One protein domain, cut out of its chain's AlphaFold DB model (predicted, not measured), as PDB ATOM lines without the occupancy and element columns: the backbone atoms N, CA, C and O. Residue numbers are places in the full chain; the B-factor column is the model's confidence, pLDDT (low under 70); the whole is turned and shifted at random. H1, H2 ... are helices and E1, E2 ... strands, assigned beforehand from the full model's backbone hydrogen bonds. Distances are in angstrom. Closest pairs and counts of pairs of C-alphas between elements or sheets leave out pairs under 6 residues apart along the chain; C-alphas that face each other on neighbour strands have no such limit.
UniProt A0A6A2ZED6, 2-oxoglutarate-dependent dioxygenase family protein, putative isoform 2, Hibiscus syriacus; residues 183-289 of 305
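AT A GLANCE: This is residues 183 to 289 of the 305 residues of the protein "2-oxoglutarate-dependent dioxygenase family protein, putative isoform 2" of Hibiscus syriacus (UniProt A0A6A2ZED6). A short two-stranded antiparallel ribbon, E1 and E2, lies near the middle of a loose model; the helices H1 and H2 reach away from it on one side, H1 ending near the ribbon and H2 beginning near it. Long loops fill out the rest: residues 198 to 215 swing out beyond the ribbon, and residues 267 to 282 lead away to the small helix H3, apart from H1 and H2. The printed part has 107 residues with three named helices and two named strands, in the order H1, E1, H2, E2, H3; it is mostly helix by its named elements, yet these hold 51 residues, under half. The whole is loose, with a radius of gyration of the C-alphas of 16.4 A and spans of 50 by 35 by 28 A.

IN THESE COORDINATES: E1 is residues 216 to 220, 13.3 A from first to last C-alpha, and E2 is residues 262 to 266, 13.1 A. H2, residues 224 to 244, is the longest helix at 30.2 A; its first C-alpha is at (40.505, 71.558, -9.457). H1, residues 183 to 197, is 21.9 A long and begins with C-alpha 183 at (25.976, 75.405, 3.002). H3, residues 283 to 287, ends with C-alpha 287 at (55.402, 93.942, -5.031).

HOW THE PARTS SIT: E1 and E2 are antiparallel neighbours, with 160 degrees between their directions. N 218 and O 264 are 3.0 A apart and N 264 and O 218 2.9 A, both within hydrogen-bond range. The closest C-alphas of H1 and E1, those of Gly 196 and Met 218, are 6.9 A apart. The closest C-alphas of E1 and H2, those of Leu 220 and Gln 226, are 6.4 A apart; those of H2 and E2, Gln 226 and Cys 262, are 7.4 A apart. H1 and H2 only just touch, with 3 pairs of C-alphas within 8 A, through residues 184 to 188 of H1 and 229 to 233 of H2 alone. Their closest C-alphas, those of Ile 188 and Leu 229, are 6.9 A apart. They run opposite ways at a shallow tilt of 23 degrees. H3 is apart from H1, H2 and E1. In H1, H2 and H3 every O i to N i+4 pair is within hydrogen-bond range.

THE WHOLE: The two C-alphas farthest apart, those of Asp 209 and Lys 246, are 51.4 A apart. The printed part has no cut. The link from E1 to H2 is tight; those from H1 to E1, H2 to E2 and E2 to H3 are long. Residues 243 to 248 stand free. The mean pLDDT of the printed part is 84.8; residues 245 to 250 and residue 252 are under 70.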
ATOM      1  N   SER A 183      25.877  76.538   3.936       81.25
ATOM      2  CA  SER A 183      25.976  75.405   3.002       81.25
ATOM      3  C   SER A 183      27.366  75.279   2.365       81.25
ATOM      4  O   SER A 183      27.869  74.171   2.160       81.25
ATOM      5  N   LEU A 184      28.039  76.402   2.101       81.56
ATOM      6  CA  LEU A 184      29.418  76.413   1.623       81.56
ATOM      7  C   LEU A 184      30.405  76.013   2.724       81.56
ATOM      8  O   LEU A 184      31.320  75.235   2.455       81.56
ATOM      9  N   LEU A 185      30.202  76.496   3.951       83.19
ATOM     10  CA  LEU A 185      31.034  76.139   5.098       83.19
ATOM     11  C   LEU A 185      31.083  74.615   5.285       83.19
ATOM     12  O   LEU A 185      32.163  74.028   5.356       83.19
ATOM     13  N   VAL A 186      29.920  73.957   5.259       85.06
ATOM     14  CA  VAL A 186      29.815  72.493   5.358       85.06
ATOM     15  C   VAL A 186      30.573  71.796   4.222       85.06
ATOM     16  O   VAL A 186      31.285  70.820   4.472       85.06
ATOM     17  N   LYS A 187      30.472  72.297   2.983       85.19
ATOM     18  CA  LYS A 187      31.200  71.743   1.826       85.19
ATOM     19  C   LYS A 187      32.716  71.866   1.999       85.19
ATOM     20  O   LYS A 187      33.423  70.881   1.790       85.19
ATOM     21  N   ILE A 188      33.207  73.027   2.439       85.25
ATOM     22  CA  ILE A 188      34.636  73.258   2.704       85.25
ATOM     23  C   ILE A 188      35.133  72.319   3.805       85.25
ATOM     24  O   ILE A 188      36.148  71.651   3.619       85.25
ATOM     25  N   VAL A 189      34.407  72.205   4.921       87.19
ATOM     26  CA  VAL A 189      34.789  71.322   6.035       87.19
ATOM     27  C   VAL A 189      34.839  69.860   5.586       87.19
ATOM     28  O   VAL A 189      35.811  69.163   5.882       87.19
ATOM     29  N   ARG A 190      33.836  69.381   4.838       88.31
ATOM     30  CA  ARG A 190      33.820  68.003   4.312       88.31
ATOM     31  C   ARG A 190      34.983  67.746   3.357       88.31
ATOM     32  O   ARG A 190      35.658  66.729   3.507       88.31
ATOM     33  N   ALA A 191      35.254  68.672   2.437       87.62
ATOM     34  CA  ALA A 191      36.389  68.574   1.523       87.62
ATOM     35  C   ALA A 191      37.723  68.547   2.286       87.62
ATOM     36  O   ALA A 191      38.558  67.683   2.033       87.62
ATOM     37  N   CYS A 192      37.898  69.426   3.279       89.62
ATOM     38  CA  CYS A 192      39.104  69.459   4.103       89.62
ATOM     39  C   CYS A 192      39.304  68.159   4.892       89.62
ATOM     40  O   CYS A 192      40.422  67.662   4.980       89.62
ATOM     41  N   ARG A 193      38.234  67.570   5.438       90.94
ATOM     42  CA  ARG A 193      38.311  66.273   6.129       90.94
ATOM     43  C   ARG A 193      38.721  65.147   5.181       90.94
ATOM     44  O   ARG A 193      39.608  64.376   5.524       90.94
ATOM     45  N   ALA A 194      38.111  65.072   3.997       90.50
ATOM     46  CA  ALA A 194      38.428  64.040   3.011       90.50
ATOM     47  C   ALA A 194      39.884  64.139   2.525       90.50
ATOM     48  O   ALA A 194      40.620  63.154   2.558       90.50
ATOM     49  N   LEU A 195      40.322  65.342   2.144       90.94
ATOM     50  CA  LEU A 195      41.692  65.596   1.687       90.94
ATOM     51  C   LEU A 195      42.715  65.412   2.814       90.94
ATOM     52  O   LEU A 195      43.802  64.885   2.591       90.94
ATOM     53  N   GLY A 196      42.345  65.794   4.035       91.94
ATOM     54  CA  GLY A 196      43.193  65.707   5.215       91.94
ATOM     55  C   GLY A 196      43.559  64.283   5.636       91.94
ATOM     56  O   GLY A 196      44.592  64.108   6.280       91.94
ATOM     57  N   LEU A 197      42.747  63.286   5.267       91.50
ATOM     58  CA  LEU A 197      43.011  61.859   5.499       91.50
ATOM     59  C   LEU A 197      43.818  61.201   4.366       91.50
ATOM     60  O   LEU A 197      44.323  60.093   4.537       91.50
ATOM     61  N   GLY A 198      43.914  61.858   3.209       89.88
ATOM     62  CA  GLY A 198      44.595  61.335   2.029       89.88
ATOM     63  C   GLY A 198      46.109  61.560   2.029       89.88
ATOM     64  O   GLY A 198      46.699  62.153   2.936       89.88
ATOM     65  N   SER A 199      46.756  61.110   0.951       88.56
ATOM     66  CA  SER A 199      48.171  61.402   0.700       88.56
ATOM     67  C   SER A 199      48.396  62.910   0.543       88.56
ATOM     68  O   SER A 199      47.714  63.570  -0.243       88.56
ATOM     69  N   GLY A 200      49.353  63.460   1.295       89.06
ATOM     70  CA  GLY A 200      49.580  64.908   1.373       89.06
ATOM     71  C   GLY A 200      48.560  65.663   2.236       89.06
ATOM     72  O   GLY A 200      48.505  66.889   2.157       89.06
ATOM     73  N   GLY A 201      47.760  64.943   3.032       93.62
ATOM     74  CA  GLY A 201      46.828  65.497   4.008       93.62
ATOM     75  C   GLY A 201      47.518  66.132   5.221       93.62
ATOM     76  O   GLY A 201      48.652  66.609   5.151       93.62
ATOM     77  N   PHE A 202      46.824  66.163   6.357       95.56
ATOM     78  CA  PHE A 202      47.287  66.901   7.533       95.56
ATOM     79  C   PHE A 202      48.589  66.342   8.119       95.56
ATOM     80  O   PHE A 202      48.658  65.192   8.552       95.56
ATOM     81  N   TYR A 203      49.586  67.209   8.260       94.75
ATOM     82  CA  TYR A 203      50.843  66.926   8.948       94.75
ATOM     83  C   TYR A 203      51.106  67.957  10.049       94.75
ATOM     84  O   TYR A 203      50.485  69.016  10.085       94.75
ATOM     85  N   GLN A 204      52.013  67.646  10.975       95.81
ATOM     86  CA  GLN A 204      52.459  68.604  11.986       95.81
ATOM     87  C   GLN A 204      53.764  69.265  11.518       95.81
ATOM     88  O   GLN A 204      54.810  68.596  11.503       95.81
ATOM     89  N   PRO A 205      53.731  70.544  11.106       93.19
ATOM     90  CA  PRO A 205      54.932  71.246  10.686       93.19
ATOM     91  C   PRO A 205      55.907  71.438  11.855       93.19
ATOM     92  O   PRO A 205      55.528  71.433  13.029       93.19
ATOM     93  N   GLY A 206      57.187  71.574  11.524       92.38
ATOM     94  CA  GLY A 206      58.245  71.812  12.497       92.38
ATOM     95  C   GLY A 206      59.261  72.830  12.006       92.38
ATOM     96  O   GLY A 206      59.404  73.055  10.805       92.38
ATOM     97  N   TYR A 207      59.957  73.426  12.960       89.19
ATOM     98  CA  TYR A 207      61.054  74.353  12.756       89.19
ATOM     99  C   TYR A 207      62.362  73.605  12.456       89.19
ATOM    100  O   TYR A 207      62.463  72.383  12.603       89.19
ATOM    101  N   ARG A 208      63.389  74.349  12.025       90.06
ATOM    102  CA  ARG A 208      64.707  73.792  11.660       90.06
ATOM    103  C   ARG A 208      65.450  73.162  12.839       90.06
ATOM    104  O   ARG A 208      66.266  72.275  12.628       90.06
ATOM    105  N   ASP A 209      65.162  73.621  14.048       93.19
ATOM    106  CA  ASP A 209      65.698  73.101  15.309       93.19
ATOM    107  C   ASP A 209      64.972  71.831  15.798       93.19
ATOM    108  O   ASP A 209      65.356  71.246  16.807       93.19
ATOM    109  N   GLY A 210      63.936  71.382  15.081       93.38
ATOM    110  CA  GLY A 210      63.143  70.203  15.418       93.38
ATOM    111  C   GLY A 210      61.907  70.486  16.272       93.38
ATOM    112  O   GLY A 210      61.076  69.584  16.416       93.38
ATOM    113  N   ALA A 211      61.726  71.712  16.779       91.81
ATOM    114  CA  ALA A 211      60.509  72.091  17.490       91.81
ATOM    115  C   ALA A 211      59.281  71.947  16.574       91.81
ATOM    116  O   ALA A 211      59.356  72.148  15.361       91.81
ATOM    117  N   LYS A 212      58.129  71.568  17.136       92.81
ATOM    118  CA  LYS A 212      56.893  71.332  16.375       92.81
ATOM    119  C   LYS A 212      55.887  72.443  16.614       92.81
ATOM    120  O   LYS A 212      55.711  72.897  17.741       92.81
ATOM    121  N   LEU A 213      55.192  72.847  15.555       92.00
ATOM    122  CA  LEU A 213      54.066  73.762  15.680       92.00
ATOM    123  C   LEU A 213      52.899  73.065  16.382       92.00
ATOM    124  O   LEU A 213      52.639  71.878  16.174       92.00
ATOM    125  N   HIS A 214      52.165  73.814  17.200       92.50
ATOM    126  CA  HIS A 214      50.969  73.333  17.892       92.50
ATOM    127  C   HIS A 214      49.730  73.465  16.992       92.50
ATOM    128  O   HIS A 214      48.722  74.055  17.368       92.50
ATOM    129  N   LEU A 215      49.821  72.941  15.772       93.69
ATOM    130  CA  LEU A 215      48.727  72.845  14.810       93.69
ATOM    131  C   LEU A 215      48.996  71.691  13.845       93.69
ATOM    132  O   LEU A 215      50.124  71.201  13.743       93.69
ATOM    133  N   ARG A 216      47.969  71.276  13.106       94.44
ATOM    134  CA  ARG A 216      48.142  70.457  11.904       94.44
ATOM    135  C   ARG A 216      47.886  71.310  10.673       94.44
ATOM    136  O   ARG A 216      46.968  72.118  10.666       94.44
ATOM    137  N   MET A 217      48.684  71.109   9.638       94.81
ATOM    138  CA  MET A 217      48.632  71.871   8.400       94.81
ATOM    139  C   MET A 217      48.497  70.927   7.214       94.81
ATOM    140  O   MET A 217      49.060  69.833   7.221       94.81
ATOM    141  N   MET A 218      47.777  71.353   6.186       94.31
ATOM    142  CA  MET A 218      47.885  70.788   4.844       94.31
ATOM    143  C   MET A 218      47.911  71.917   3.820       94.31
ATOM    144  O   MET A 218      47.277  72.955   4.010       94.31
ATOM    145  N   CYS A 219      48.635  71.701   2.727       91.06
ATOM    146  CA  CYS A 219      48.686  72.647   1.621       91.06
ATOM    147  C   CYS A 219      47.872  72.085   0.462       91.06
ATOM    148  O   CYS A 219      48.219  71.057  -0.122       91.06
ATOM    149  N   LEU A 220      46.798  72.779   0.108       86.62
ATOM    150  CA  LEU A 220      46.058  72.520  -1.112       86.62
ATOM    151  C   LEU A 220      46.802  73.244  -2.236       86.62
ATOM    152  O   LEU A 220      46.692  74.458  -2.400       86.62
ATOM    153  N   GLY A 221      47.634  72.497  -2.965       74.44
ATOM    154  CA  GLY A 221      48.214  72.982  -4.218       74.44
ATOM    155  C   GLY A 221      47.129  73.214  -5.272       74.44
ATOM    156  O   GLY A 221      45.970  72.856  -5.049       74.44
ATOM    157  N   LYS A 222      47.531  73.750  -6.434       72.75
ATOM    158  CA  LYS A 222      46.660  74.087  -7.577       72.75
ATOM    159  C   LYS A 222      45.909  72.864  -8.122       72.75
ATOM    160  O   LYS A 222      46.283  72.276  -9.130       72.75
ATOM    161  N   THR A 223      44.839  72.492  -7.436       73.88
ATOM    162  CA  THR A 223      43.934  71.389  -7.767       73.88
ATOM    163  C   THR A 223      42.607  71.957  -8.257       73.88
ATOM    164  O   THR A 223      42.247  73.094  -7.936       73.88
ATOM    165  N   GLY A 224      41.851  71.166  -9.025       74.44
ATOM    166  CA  GLY A 224      40.505  71.558  -9.457       74.44
ATOM    167  C   GLY A 224      39.593  71.900  -8.273       74.44
ATOM    168  O   GLY A 224      38.900  72.915  -8.307       74.44
ATOM    169  N   ILE A 225      39.683  71.117  -7.193       76.81
ATOM    170  CA  ILE A 225      38.888  71.285  -5.967       76.81
ATOM    171  C   ILE A 225      39.196  72.619  -5.276       76.81
ATOM    172  O   ILE A 225      38.270  73.355  -4.941       76.81
ATOM    173  N   GLN A 226      40.476  72.973  -5.100       80.00
ATOM    174  CA  GLN A 226      40.864  74.256  -4.500       80.00
ATOM    175  C   GLN A 226      40.259  75.430  -5.279       80.00
ATOM    176  O   GLN A 226      39.648  76.317  -4.685       80.00
ATOM    177  N   ARG A 227      40.401  75.419  -6.611       81.00
ATOM    178  CA  ARG A 227      39.889  76.492  -7.470       81.00
ATOM    179  C   ARG A 227      38.376  76.639  -7.335       81.00
ATOM    180  O   ARG A 227      37.903  77.752  -7.137       81.00
ATOM    181  N   GLN A 228      37.638  75.530  -7.397       82.31
ATOM    182  CA  GLN A 228      36.177  75.536  -7.282       82.31
ATOM    183  C   GLN A 228      35.704  76.055  -5.918       82.31
ATOM    184  O   GLN A 228      34.780  76.865  -5.859       82.31
ATOM    185  N   LEU A 229      36.340  75.622  -4.822       81.12
ATOM    186  CA  LEU A 229      35.983  76.075  -3.474       81.12
ATOM    187  C   LEU A 229      36.227  77.574  -3.298       81.12
ATOM    188  O   LEU A 229      35.360  78.267  -2.772       81.12
ATOM    189  N   VAL A 230      37.372  78.077  -3.764       82.75
ATOM    190  CA  VAL A 230      37.697  79.505  -3.671       82.75
ATOM    191  C   VAL A 230      36.760  80.339  -4.535       82.75
ATOM    192  O   VAL A 230      36.213  81.329  -4.060       82.75
ATOM    193  N   GLU A 231      36.536  79.935  -5.784       84.50
ATOM    194  CA  GLU A 231      35.648  80.653  -6.695       84.50
ATOM    195  C   GLU A 231      34.226  80.737  -6.128       84.50
ATOM    196  O   GLU A 231      33.621  81.810  -6.114       84.50
ATOM    197  N   LYS A 232      33.711  79.623  -5.591       84.00
ATOM    198  CA  LYS A 232      32.403  79.593  -4.935       84.00
ATOM    199  C   LYS A 232      32.380  80.458  -3.674       84.00
ATOM    200  O   LYS A 232      31.398  81.159  -3.458       84.00
ATOM    201  N   ALA A 233      33.447  80.453  -2.875       82.56
ATOM    202  CA  ALA A 233      33.558  81.292  -1.685       82.56
ATOM    203  C   ALA A 233      33.548  82.784  -2.001       82.56
ATOM    204  O   ALA A 233      32.815  83.522  -1.346       82.56
ATOM    205  N   ILE A 234      34.291  83.219  -3.019       82.75
ATOM    206  CA  ILE A 234      34.304  84.619  -3.456       82.75
ATOM    207  C   ILE A 234      32.921  85.013  -3.981       82.75
ATOM    208  O   ILE A 234      32.361  86.002  -3.518       82.75
ATOM    209  N   LYS A 235      32.323  84.204  -4.868       84.81
ATOM    210  CA  LYS A 235      30.979  84.457  -5.414       84.81
ATOM    211  C   LYS A 235      29.914  84.552  -4.322       84.81
ATOM    212  O   LYS A 235      29.165  85.523  -4.281       84.81
ATOM    213  N   ASP A 236      29.865  83.577  -3.414       83.06
ATOM    214  CA  ASP A 236      28.892  83.566  -2.315       83.06
ATOM    215  C   ASP A 236      29.093  84.758  -1.369       83.06
ATOM    216  O   ASP A 236      28.114  85.352  -0.912       83.06
ATOM    217  N   SER A 237      30.348  85.126  -1.112       79.62
ATOM    218  CA  SER A 237      30.708  86.293  -0.308       79.62
ATOM    219  C   SER A 237      30.254  87.596  -0.963       79.62
ATOM    220  O   SER A 237      29.650  88.433  -0.298       79.62
ATOM    221  N   HIS A 238      30.475  87.752  -2.271       82.56
ATOM    222  CA  HIS A 238      30.003  88.907  -3.036       82.56
ATOM    223  C   HIS A 238      28.486  89.030  -3.006       82.56
ATOM    224  O   HIS A 238      27.977  90.101  -2.684       82.56
ATOM    225  N   SER A 239      27.759  87.935  -3.252       83.69
ATOM    226  CA  SER A 239      26.295  87.936  -3.168       83.69
ATOM    227  C   SER A 239      25.799  88.333  -1.774       83.69
ATOM    228  O   SER A 239      24.846  89.098  -1.655       83.69
ATOM    229  N   LEU A 240      26.454  87.853  -0.708       78.50
ATOM    230  CA  LEU A 240      26.068  88.191   0.663       78.50
ATOM    231  C   LEU A 240      26.365  89.657   1.008       78.50
ATOM    232  O   LEU A 240      25.556  90.314   1.664       78.50
ATOM    233  N   VAL A 241      27.512  90.174   0.567       75.69
ATOM    234  CA  VAL A 241      27.897  91.579   0.739       75.69
ATOM    235  C   VAL A 241      26.899  92.494   0.031       75.69
ATOM    236  O   VAL A 241      26.386  93.412   0.664       75.69
ATOM    237  N   GLN A 242      26.551  92.203  -1.225       78.81
ATOM    238  CA  GLN A 242      25.565  92.973  -1.997       78.81
ATOM    239  C   GLN A 242      24.170  92.964  -1.352       78.81
ATOM    240  O   GLN A 242      23.443  93.949  -1.431       78.81
ATOM    241  N   GLN A 243      23.789  91.866  -0.689       76.38
ATOM    242  CA  GLN A 243      22.508  91.775   0.015       76.38
ATOM    243  C   GLN A 243      22.502  92.569   1.331       76.38
ATOM    244  O   GLN A 243      21.514  93.225   1.659       76.38
ATOM    245  N   LYS A 244      23.584  92.483   2.118       70.56
ATOM    246  CA  LYS A 244      23.660  93.080   3.465       70.56
ATOM    247  C   LYS A 244      24.036  94.550   3.455       70.56
ATOM    248  O   LYS A 244      23.600  95.311   4.314       70.56
ATOM    249  N   THR A 245      24.886  94.942   2.522       63.03
ATOM    250  CA  THR A 245      25.350  96.312   2.388       63.03
ATOM    251  C   THR A 245      24.764  96.874   1.107       63.03
ATOM    252  O   THR A 245      24.927  96.286   0.047       63.03
ATOM    253  N   LYS A 246      24.158  98.064   1.162       61.50
ATOM    254  CA  LYS A 246      23.913  98.875  -0.047       61.50
ATOM    255  C   LYS A 246      25.236  99.379  -0.669       61.50
ATOM    256  O   LYS A 246      25.238 100.395  -1.355       61.50
ATOM    257  N   ALA A 247      26.368  98.750  -0.339       57.50
ATOM    258  CA  ALA A 247      27.681  99.117  -0.831       57.50
ATOM    259  C   ALA A 247      27.782  98.686  -2.292       57.50
ATOM    260  O   ALA A 247      27.400  97.575  -2.658       57.50
ATOM    261  N   SER A 248      28.274  99.594  -3.125       56.84
ATOM    262  CA  SER A 248      28.237  99.466  -4.579       56.84
ATOM    263  C   SER A 248      29.295  98.523  -5.155       56.84
ATOM    264  O   SER A 248      29.155  98.144  -6.312       56.84
ATOM    265  N   HIS A 249      30.303  98.098  -4.381       65.81
ATOM    266  CA  HIS A 249      31.390  97.252  -4.885       65.81
ATOM    267  C   HIS A 249      31.826  96.203  -3.856       65.81
ATOM    268  O   HIS A 249      32.566  96.481  -2.914       65.81
ATOM    269  N   ALA A 250      31.364  94.962  -4.032       66.88
ATOM    270  CA  ALA A 250      31.787  93.831  -3.203       66.88
ATOM    271  C   ALA A 250      33.280  93.494  -3.396       66.88
ATOM    272  O   ALA A 250      33.915  92.900  -2.520       66.88
ATOM    273  N   GLU A 251      33.839  93.918  -4.529       72.81
ATOM    274  CA  GLU A 251      35.237  93.788  -4.922       72.81
ATOM    275  C   GLU A 251      36.185  94.603  -4.033       72.81
ATOM    276  O   GLU A 251      37.348  94.224  -3.883       72.81
ATOM    277  N   ASP A 252      35.687  95.665  -3.393       69.25
ATOM    278  CA  ASP A 252      36.468  96.472  -2.448       69.25
ATOM    279  C   ASP A 252      36.697  95.737  -1.119       69.25
ATOM    280  O   ASP A 252      37.675  95.999  -0.413       69.25
ATOM    281  N   ILE A 253      35.803  94.800  -0.779       70.94
ATOM    282  CA  ILE A 253      35.854  94.019   0.463       70.94
ATOM    283  C   ILE A 253      36.605  92.705   0.232       70.94
ATOM    284  O   ILE A 253      37.515  92.372   0.989       70.94
ATOM    285  N   ILE A 254      36.247  91.960  -0.819       74.12
ATOM    286  CA  ILE A 254      36.973  90.759  -1.247       74.12
ATOM    287  C   ILE A 254      37.283  90.917  -2.734       74.12
ATOM    288  O   ILE A 254      36.379  90.761  -3.552       74.12
ATOM    289  N   PRO A 255      38.531  91.197  -3.130       75.56
ATOM    290  CA  PRO A 255      38.851  91.325  -4.540       75.56
ATOM    291  C   PRO A 255      38.709  89.978  -5.243       75.56
ATOM    292  O   PRO A 255      38.990  88.914  -4.681       75.56
ATOM    293  N   TRP A 256      38.312  90.027  -6.512       81.56
ATOM    294  CA  TRP A 256      38.367  88.846  -7.357       81.56
ATOM    295  C   TRP A 256      39.821  88.370  -7.477       81.56
ATOM    296  O   TRP A 256      40.697  89.106  -7.932       81.56
ATOM    297  N   MET A 257      40.086  87.132  -7.061       78.12
ATOM    298  CA  MET A 257      41.426  86.550  -7.060       78.12
ATOM    299  C   MET A 257      41.400  85.067  -7.425       78.12
ATOM    300  O   MET A 257      40.404  84.373  -7.238       78.12
ATOM    301  N   SER A 258      42.529  84.570  -7.933       82.38
ATOM    302  CA  SER A 258      42.734  83.154  -8.246       82.38
ATOM    303  C   SER A 258      43.970  82.643  -7.500       82.38
ATOM    304  O   SER A 258      45.059  82.576  -8.077       82.38
ATOM    305  N   PRO A 259      43.850  82.354  -6.191       83.69
ATOM    306  CA  PRO A 259      44.969  81.842  -5.422       83.69
ATOM    307  C   PRO A 259      45.381  80.475  -5.961       83.69
ATOM    308  O   PRO A 259      44.560  79.597  -6.219       83.69
ATOM    309  N   ASN A 260      46.685  80.295  -6.110       86.12
ATOM    310  CA  ASN A 260      47.319  79.020  -6.438       86.12
ATOM    311  C   ASN A 260      47.900  78.323  -5.195       86.12
ATOM    312  O   ASN A 260      48.437  77.222  -5.311       86.12
ATOM    313  N   ILE A 261      47.776  78.951  -4.023       87.56
ATOM    314  CA  ILE A 261      48.207  78.455  -2.715       87.56
ATOM    315  C   ILE A 261      47.007  78.548  -1.774       87.56
ATOM    316  O   ILE A 261      46.345  79.578  -1.700       87.56
ATOM    317  N   CYS A 262      46.694  77.459  -1.081       89.56
ATOM    318  CA  CYS A 262      45.726  77.451   0.006       89.56
ATOM    319  C   CYS A 262      46.292  76.593   1.130       89.56
ATOM    320  O   CYS A 262      46.700  75.450   0.915       89.56
ATOM    321  N   ILE A 263      46.339  77.172   2.324       91.38
ATOM    322  CA  ILE A 263      46.823  76.515   3.530       91.38
ATOM    323  C   ILE A 263      45.614  76.269   4.418       91.38
ATOM    324  O   ILE A 263      44.837  77.184   4.688       91.38
ATOM    325  N   VAL A 264      45.455  75.028   4.866       92.56
ATOM    326  CA  VAL A 264      44.423  74.671   5.835       92.56
ATOM    327  C   VAL A 264      45.103  74.338   7.147       92.56
ATOM    328  O   VAL A 264      45.828  73.347   7.251       92.56
ATOM    329  N   ASN A 265      44.839  75.180   8.142       93.50
ATOM    330  CA  ASN A 265      45.321  75.012   9.500       93.50
ATOM    331  C   ASN A 265      44.204  74.440  10.375       93.50
ATOM    332  O   ASN A 265      43.098  74.972  10.422       93.50
ATOM    333  N   PHE A 266      44.516  73.357  11.076       92.62
ATOM    334  CA  PHE A 266      43.678  72.747  12.095       92.62
ATOM    335  C   PHE A 266      44.313  72.971  13.466       92.62
ATOM    336  O   PHE A 266      45.421  72.495  13.743       92.62
ATOM    337  N   TYR A 267      43.590  73.679  14.329       90.94
ATOM    338  CA  TYR A 267      43.998  73.972  15.694       90.94
ATOM    339  C   TYR A 267      43.234  73.071  16.662       90.94
ATOM    340  O   TYR A 267      42.014  72.960  16.594       90.94
ATOM    341  N   SER A 268      43.952  72.437  17.588       88.75
ATOM    342  CA  SER A 268      43.324  71.887  18.789       88.75
ATOM    343  C   SER A 268      42.988  73.020  19.769       88.75
ATOM    344  O   SER A 268      43.417  74.159  19.581       88.75
ATOM    345  N   ALA A 269      42.296  72.718  20.871       87.94
ATOM    346  CA  ALA A 269      41.959  73.712  21.901       87.94
ATOM    347  C   ALA A 269      43.184  74.495  22.438       87.94
ATOM    348  O   ALA A 269      43.124  75.703  22.685       87.94
ATOM    349  N   SER A 270      44.331  73.824  22.573       87.56
ATOM    350  CA  SER A 270      45.607  74.424  22.991       87.56
ATOM    351  C   SER A 270      46.491  74.874  21.822       87.56
ATOM    352  O   SER A 270      47.609  75.340  22.045       87.56
ATOM    353  N   GLY A 271      46.019  74.727  20.583       87.56
ATOM    354  CA  GLY A 271      46.788  75.008  19.381       87.56
ATOM    355  C   GLY A 271      47.021  76.498  19.171       87.56
ATOM    356  O   GLY A 271      46.114  77.306  19.370       87.56
ATOM    357  N   ARG A 272      48.240  76.881  18.791       87.38
ATOM    358  CA  ARG A 272      48.649  78.281  18.610       87.38
ATOM    359  C   ARG A 272      49.600  78.400  17.425       87.38
ATOM    360  O   ARG A 272      50.381  77.485  17.160       87.38
ATOM    361  N   LEU A 273      49.553  79.549  16.761       88.62
ATOM    362  CA  LEU A 273      50.529  79.969  15.763       88.62
ATOM    363  C   LEU A 273      51.110  81.308  16.219       88.62
ATOM    364  O   LEU A 273      50.357  82.214  16.570       88.62
ATOM    365  N   GLY A 274      52.437  81.389  16.300       87.38
ATOM    366  CA  GLY A 274      53.126  82.618  16.690       87.38
ATOM    367  C   GLY A 274      52.994  83.709  15.627       87.38
ATOM    368  O   GLY A 274      52.621  83.435  14.483       87.38
ATOM    369  N   LEU A 275      53.331  84.942  16.008       87.94
ATOM    370  CA  LEU A 275      53.371  86.074  15.087       87.94
ATOM    371  C   LEU A 275      54.350  85.784  13.941       87.94
ATOM    372  O   LEU A 275      55.503  85.415  14.174       87.94
ATOM    373  N   HIS A 276      53.878  85.945  12.711       86.88
ATOM    374  CA  HIS A 276      54.662  85.760  11.497       86.88
ATOM    375  C   HIS A 276      54.150  86.701  10.406       86.88
ATOM    376  O   HIS A 276      53.084  87.301  10.536       86.88
ATOM    377  N   GLN A 277      54.938  86.838   9.344       89.12
ATOM    378  CA  GLN A 277      54.553  87.556   8.137       89.12
ATOM    379  C   GLN A 277      54.632  86.594   6.961       89.12
ATOM    380  O   GLN A 277      55.639  85.895   6.809       89.12
ATOM    381  N   ASP A 278      53.607  86.615   6.120       88.56
ATOM    382  CA  ASP A 278      53.592  85.874   4.868       88.56
ATOM    383  C   ASP A 278      54.546  86.567   3.880       88.56
ATOM    384  O   ASP A 278      54.361  87.727   3.500       88.56
ATOM    385  N   LYS A 279      55.671  85.897   3.600       89.00
ATOM    386  CA  LYS A 279      56.774  86.393   2.751       89.00
ATOM    387  C   LYS A 279      57.302  85.350   1.770       89.00
ATOM    388  O   LYS A 279      58.297  85.596   1.087       89.00
ATOM    389  N   ASP A 280      56.670  84.182   1.734       88.88
ATOM    390  CA  ASP A 280      57.089  83.064   0.889       88.88
ATOM    391  C   ASP A 280      56.452  83.134  -0.514       88.88
ATOM    392  O   ASP A 280      56.738  82.308  -1.384       88.88
ATOM    393  N   GLU A 281      55.599  84.132  -0.766       90.19
ATOM    394  CA  GLU A 281      55.046  84.420  -2.079       90.19
ATOM    395  C   GLU A 281      56.110  84.907  -3.067       90.19
ATOM    396  O   GLU A 281      57.194  85.381  -2.727       90.19
ATOM    397  N   SER A 282      55.770  84.839  -4.356       90.44
ATOM    398  CA  SER A 282      56.660  85.337  -5.398       90.44
ATOM    399  C   SER A 282      56.962  86.837  -5.214       90.44
ATOM    400  O   SER A 282      56.063  87.603  -4.847       90.44
ATOM    401  N   PRO A 283      58.164  87.312  -5.595       91.50
ATOM    402  CA  PRO A 283      58.479  88.740  -5.568       91.50
ATOM    403  C   PRO A 283      57.472  89.598  -6.350       91.50
ATOM    404  O   PRO A 283      57.225  90.746  -5.997       91.50
ATOM    405  N   GLY A 284      56.872  89.050  -7.414       91.81
ATOM    406  CA  GLY A 284      55.827  89.728  -8.182       91.81
ATOM    407  C   GLY A 284      54.512  89.887  -7.416       91.81
ATOM    408  O   GLY A 284      53.868  90.923  -7.557       91.81
ATOM    409  N   SER A 285      54.129  88.900  -6.601       88.31
ATOM    410  CA  SER A 285      52.943  88.961  -5.736       88.31
ATOM    411  C   SER A 285      53.134  89.967  -4.603       88.31
ATOM    412  O   SER A 285      52.264  90.808  -4.390       88.31
ATOM    413  N   LEU A 286      54.300  89.931  -3.946       88.75
ATOM    414  CA  LEU A 286      54.646  90.840  -2.849       88.75
ATOM    415  C   LEU A 286      54.702  92.299  -3.316       88.75
ATOM    416  O   LEU A 286      54.076  93.160  -2.711       88.75
ATOM    417  N   ARG A 287      55.364  92.582  -4.451       89.75
ATOM    418  CA  ARG A 287      55.402  93.942  -5.031       89.75
ATOM    419  C   ARG A 287      54.022  94.485  -5.400       89.75
ATOM    420  O   ARG A 287      53.837  95.694  -5.411       89.75
ATOM    421  N   LYS A 288      53.076  93.606  -5.745       85.56
ATOM    422  CA  LYS A 288      51.691  93.981  -6.059       85.56
ATOM    423  C   LYS A 288      50.816  94.142  -4.814       85.56
ATOM    424  O   LYS A 288      49.684  94.588  -4.962       85.56
ATOM    425  N   GLY A 289      51.296  93.754  -3.629       86.00
ATOM    426  CA  GLY A 289      50.506  93.781  -2.398       86.00
ATOM    427  C   GLY A 289      49.229  92.944  -2.502       86.00
ATOM    428  O   GLY A 289      48.171  93.391  -2.062       86.00
TER     429      GLY A 289